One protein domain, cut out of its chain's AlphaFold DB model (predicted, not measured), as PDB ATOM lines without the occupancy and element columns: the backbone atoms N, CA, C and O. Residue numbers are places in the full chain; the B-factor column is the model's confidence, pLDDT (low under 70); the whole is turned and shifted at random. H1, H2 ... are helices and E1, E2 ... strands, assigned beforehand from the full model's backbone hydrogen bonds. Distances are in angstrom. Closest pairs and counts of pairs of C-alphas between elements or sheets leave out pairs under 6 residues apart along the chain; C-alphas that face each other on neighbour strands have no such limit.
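This is residues 8 to 50 of the 103 residues of an uncharacterized protein of Mycobacterium innocens (UniProt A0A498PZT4). An open, stretched-out chain with no core runs from a small loop, folded back onto strand E1, through the short helix H1 to a free arm that ends in helix H2. The 43 printed residues hold one named strand and two named helices, in the order E1, H1, H2, a mixed class. The whole is extended, with a radius of gyration of the C-alphas of 16.5 A and spans of 52 by 26 by 9 A.

Start at residues 8 to 9, which pair antiparallel with residues 15 to 17 of E1, residues 15 to 20; E1 pairs with no named strand. E1 and H1, residues 23 to 26, meet only through their tight link. H2, residues 37 to 48, is apart from both. In H2 every O i to N i+4 pair is within hydrogen-bond range; H1 is too short for such a pair.

Find C-alpha 15 at (21.817, 37.936, 136.341); E1 runs 12.7 A from there. H2 runs 16.9 A to C-alpha 48 at (11.582, 9.415, 104.108).

The farthest C-alphas, of Ala 12 and Ala 50, are 52.4 A apart. The printed part has no cut, and no printed residue is under 70 in pLDDT.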
ATOM      1  N   ARG A   8      22.495  35.707 131.043       89.38
ATOM      2  CA  ARG A   8      23.882  35.602 131.483       89.38
ATOM      3  C   ARG A   8      23.945  35.878 132.979       89.38
ATOM      4  O   ARG A   8      23.533  36.952 133.422       89.38
ATOM      5  N   ALA A   9      24.497  34.937 133.735       92.88
ATOM      6  CA  ALA A   9      24.786  35.102 135.154       92.88
ATOM      7  C   ALA A   9      26.299  35.234 135.401       92.88
ATOM      8  O   ALA A   9      27.105  34.778 134.588       92.88
ATOM      9  N   ASP A  10      26.682  35.897 136.493       90.31
ATOM     10  CA  ASP A  10      28.060  35.869 136.994       90.31
ATOM     11  C   ASP A  10      28.332  34.628 137.864       90.31
ATOM     12  O   ASP A  10      27.458  33.786 138.071       90.31
ATOM     13  N   THR A  11      29.562  34.497 138.370       90.56
ATOM     14  CA  THR A  11      29.991  33.369 139.216       90.56
ATOM     15  C   THR A  11      29.264  33.302 140.561       90.56
ATOM     16  O   THR A  11      29.228  32.242 141.175       90.56
ATOM     17  N   ALA A  12      28.644  34.401 141.000       93.19
ATOM     18  CA  ALA A  12      27.767  34.443 142.166       93.19
ATOM     19  C   ALA A  12      26.289  34.200 141.790       93.19
ATOM     20  O   ALA A  12      25.397  34.455 142.599       93.19
ATOM     21  N   VAL A  13      26.022  33.728 140.563       87.06
ATOM     22  CA  VAL A  13      24.691  33.431 140.003       87.06
ATOM     23  C   VAL A  13      23.794  34.678 139.895       87.06
ATOM     24  O   VAL A  13      22.572  34.591 139.801       87.06
ATOM     25  N   ARG A  14      24.371  35.885 139.853       89.88
ATOM     26  CA  ARG A  14      23.594  37.120 139.660       89.88
ATOM     27  C   ARG A  14      23.383  37.366 138.170       89.88
ATOM     28  O   ARG A  14      24.352  37.399 137.411       89.88
ATOM     29  N   ARG A  15      22.134  37.576 137.737       87.88
ATOM     30  CA  ARG A  15      21.817  37.936 136.341       87.88
ATOM     31  C   ARG A  15      22.434  39.291 135.980       87.88
ATOM     32  O   ARG A  15      22.235  40.275 136.686       87.88
ATOM     33  N   ARG A  16      23.166  39.335 134.867       89.75
ATOM     34  CA  ARG A  16      23.827  40.537 134.324       89.75
ATOM     35  C   ARG A  16      23.205  41.027 133.023       89.75
ATOM     36  O   ARG A  16      23.258  42.218 132.751       89.75
ATOM     37  N   ALA A  17      22.642  40.119 132.232       89.31
ATOM     38  CA  ALA A  17      21.958  40.432 130.983       89.31
ATOM     39  C   ALA A  17      20.906  39.361 130.682       89.31
ATOM     40  O   ALA A  17      21.067  38.203 131.079       89.31
ATOM     41  N   GLU A  18      19.859  39.745 129.960       89.50
ATOM     42  CA  GLU A  18      18.790  38.855 129.518       89.50
ATOM     43  C   GLU A  18      18.371  39.195 128.089       89.50
ATOM     44  O   GLU A  18      18.280  40.363 127.713       89.50
ATOM     45  N   ILE A  19      18.114  38.149 127.312       88.69
ATOM     46  CA  ILE A  19      17.475  38.197 126.005       88.69
ATOM     47  C   ILE A  19      16.179  37.391 126.157       88.69
ATOM     48  O   ILE A  19      16.236  36.158 126.122       88.69
ATOM     49  N   PRO A  20      15.028  38.046 126.398       87.06
ATOM     50  CA  PRO A  20      13.756  37.348 126.551       87.06
ATOM     51  C   PRO A  20      13.328  36.708 125.226       87.06
ATOM     52  O   PRO A  20      13.700  37.189 124.158       87.06
ATOM     53  N   VAL A  21      12.488  35.672 125.277       86.25
ATOM     54  CA  VAL A  21      11.968  34.989 124.071       86.25
ATOM     55  C   VAL A  21      11.202  35.931 123.128       86.25
ATOM     56  O   VAL A  21      11.182  35.714 121.927       86.25
ATOM     57  N   ALA A  22      10.611  37.011 123.653       85.25
ATOM     58  CA  ALA A  22       9.929  38.037 122.858       85.25
ATOM     59  C   ALA A  22      10.886  39.021 122.154       85.25
ATOM     60  O   ALA A  22      10.442  39.832 121.337       85.25
ATOM     61  N   ALA A  23      12.187  38.987 122.465       83.38
ATOM     62  CA  ALA A  23      13.174  39.799 121.764       83.38
ATOM     63  C   ALA A  23      13.173  39.460 120.265       83.38
ATOM     64  O   ALA A  23      12.866  38.336 119.870       83.38
ATOM     65  N   PHE A  24      13.514  40.440 119.427       85.25
ATOM     66  CA  PHE A  24      13.531  40.281 117.966       85.25
ATOM     67  C   PHE A  24      12.201  39.754 117.395       85.25
ATOM     68  O   PHE A  24      12.197  38.947 116.473       85.25
ATOM     69  N   HIS A  25      11.069  40.190 117.958       84.19
ATOM     70  CA  HIS A  25       9.722  39.751 117.562       84.19
ATOM     71  C   HIS A  25       9.485  38.233 117.691       84.19
ATOM     72  O   HIS A  25       8.590  37.687 117.049       84.19
ATOM     73  N   GLY A  26      10.257  37.547 118.542       80.38
ATOM     74  CA  GLY A  26      10.169  36.097 118.709       80.38
ATOM     75  C   GLY A  26      11.074  35.295 117.778       80.38
ATOM     76  O   GLY A  26      11.106  34.074 117.887       80.38
ATOM     77  N   ASP A  27      11.846  35.941 116.908       81.00
ATOM     78  CA  ASP A  27      12.768  35.270 115.979       81.00
ATOM     79  C   ASP A  27      14.236  35.480 116.398       81.00
ATOM     80  O   ASP A  27      15.151  35.579 115.583       81.00
ATOM     81  N   GLY A  28      14.455  35.591 117.710       79.19
ATOM     82  CA  GLY A  28      15.771  35.723 118.321       79.19
ATOM     83  C   GLY A  28      16.488  34.387 118.529       79.19
ATOM     84  O   GLY A  28      16.030  33.325 118.120       79.19
ATOM     85  N   ALA A  29      17.611  34.435 119.253       76.56
ATOM     86  CA  ALA A  29      18.389  33.247 119.624       76.56
ATOM     87  C   ALA A  29      17.587  32.199 120.425       76.56
ATOM     88  O   ALA A  29      17.956  31.030 120.438       76.56
ATOM     89  N   VAL A  30      16.501  32.621 121.078       80.38
ATOM     90  CA  VAL A  30      15.450  31.741 121.599       80.38
ATOM     91  C   VAL A  30      14.154  32.163 120.933       80.38
ATOM     92  O   VAL A  30      13.798  33.340 120.986       80.38
ATOM     93  N   SER A  31      13.460  31.205 120.329       79.19
ATOM     94  CA  SER A  31      12.222  31.432 119.591       79.19
ATOM     95  C   SER A  31      11.129  30.498 120.110       79.19
ATOM     96  O   SER A  31      11.415  29.340 120.416       79.19
ATOM     97  N   PRO A  32       9.852  30.927 120.153       73.62
ATOM     98  CA  PRO A  32       8.743  30.022 120.435       73.62
ATOM     99  C   PRO A  32       8.537  28.979 119.321       73.62
ATOM    100  O   PRO A  32       7.774  28.036 119.511       73.62
ATOM    101  N   ARG A  33       9.206  29.134 118.167       78.38
ATOM    102  CA  ARG A  33       9.215  28.184 117.042       78.38
ATOM    103  C   ARG A  33      10.473  27.312 117.012       78.38
ATOM    104  O   ARG A  33      10.821  26.764 115.969       78.38
ATOM    105  N   GLU A  34      11.181  27.202 118.131       79.56
ATOM    106  CA  GLU A  34      12.302  26.277 118.257       79.56
ATOM    107  C   GLU A  34      11.814  24.822 118.170       79.56
ATOM    108  O   GLU A  34      10.808  24.441 118.770       79.56
ATOM    109  N   ILE A  35      12.560  23.995 117.438       85.81
ATOM    110  CA  ILE A  35      12.398  22.543 117.424       85.81
ATOM    111  C   ILE A  35      13.670  21.906 117.971       85.81
ATOM    112  O   ILE A  35      14.783  22.301 117.618       85.81
ATOM    113  N   LEU A  36      13.519  20.896 118.826       87.94
ATOM    114  CA  LEU A  36      14.668  20.135 119.291       87.94
ATOM    115  C   LEU A  36      15.290  19.403 118.103       87.94
ATOM    116  O   LEU A  36      14.592  18.777 117.308       87.94
ATOM    117  N   ARG A  37      16.624  19.413 118.009       91.00
ATOM    118  CA  ARG A  37      17.342  18.711 116.933       91.00
ATOM    119  C   ARG A  37      16.919  17.243 116.816       91.00
ATOM    120  O   ARG A  37      16.766  16.749 115.706       91.00
ATOM    121  N   GLY A  38      16.736  16.554 117.946       93.50
ATOM    122  CA  GLY A  38      16.286  15.158 117.964       93.50
ATOM    123  C   GLY A  38      14.886  14.976 117.373       93.50
ATOM    124  O   GLY A  38      14.670  14.050 116.592       93.50
ATOM    125  N   ASP A  39      13.971  15.899 117.668       94.38
ATOM    126  CA  ASP A  39      12.608  15.871 117.134       94.38
ATOM    127  C   ASP A  39      12.612  16.152 115.631       94.38
ATOM    128  O   ASP A  39      11.990  15.418 114.867       94.38
ATOM    129  N   LEU A  40      13.385  17.151 115.186       94.38
ATOM    130  CA  LEU A  40      13.537  17.459 113.764       94.38
ATOM    131  C   LEU A  40      14.108  16.266 112.986       94.38
ATOM    132  O   LEU A  40      13.555  15.882 111.959       94.38
ATOM    133  N   VAL A  41      15.181  15.646 113.490       95.38
ATOM    134  CA  VAL A  41      15.771  14.441 112.884       95.38
ATOM    135  C   VAL A  41      14.747  13.306 112.822       95.38
ATOM    136  O   VAL A  41      14.651  12.630 111.802       95.38
ATOM    137  N   THR A  42      13.947  13.121 113.872       96.12
ATOM    138  CA  THR A  42      12.899  12.091 113.911       96.12
ATOM    139  C   THR A  42      11.809  12.342 112.869       96.12
ATOM    140  O   THR A  42      11.386  11.403 112.195       96.12
ATOM    141  N   VAL A  43      11.354  13.590 112.723       96.88
ATOM    142  CA  VAL A  43      10.355  13.974 111.714       96.88
ATOM    143  C   VAL A  43      10.890  13.722 110.308       96.88
ATOM    144  O   VAL A  43      10.201  13.087 109.513       96.88
ATOM    145  N   LEU A  44      12.124  14.149 110.026       96.44
ATOM    146  CA  LEU A  44      12.760  13.926 108.727       96.44
ATOM    147  C   LEU A  44      12.908  12.432 108.425       96.44
ATOM    148  O   LEU A  44      12.482  12.001 107.364       96.44
ATOM    149  N   TYR A  45      13.416  11.634 109.370       97.19
ATOM    150  CA  TYR A  45      13.551  10.185 109.199       97.19
ATOM    151  C   TYR A  45      12.207   9.514 108.896       97.19
ATOM    152  O   TYR A  45      12.096   8.749 107.946       97.19
ATOM    153  N   ARG A  46      11.158   9.822 109.669       97.25
ATOM    154  CA  ARG A  46       9.826   9.237 109.449       97.25
ATOM    155  C   ARG A  46       9.237   9.601 108.089       97.25
ATOM    156  O   ARG A  46       8.514   8.787 107.529       97.25
ATOM    157  N   ALA A  47       9.521  10.802 107.588       98.06
ATOM    158  CA  ALA A  47       8.999  11.275 106.312       98.06
ATOM    159  C   ALA A  47       9.624  10.571 105.097       98.06
ATOM    160  O   ALA A  47       8.997  10.553 104.046       98.06
ATOM    161  N   SER A  48      10.826  10.002 105.227       97.62
ATOM    162  CA  SER A  48      11.582   9.415 104.108       97.62
ATOM    163  C   SER A  48      11.948   7.941 104.282       97.62
ATOM    164  O   SER A  48      12.423   7.328 103.333       97.62
ATOM    165  N   ALA A  49      11.741   7.338 105.456       97.19
ATOM    166  CA  ALA A  49      12.155   5.956 105.734       97.19
ATOM    167  C   ALA A  49      11.491   4.894 104.838       97.19
ATOM    168  O   ALA A  49      12.004   3.783 104.748       97.19
ATOM    169  N   ALA A  50      10.360   5.206 104.196       97.56
ATOM    170  CA  ALA A  50       9.719   4.303 103.237       97.56
ATOM    171  C   ALA A  50      10.399   4.315 101.855       97.56
ATOM    172  O   ALA A  50      10.326   3.321 101.137       97.56
TER     173      ALA A  50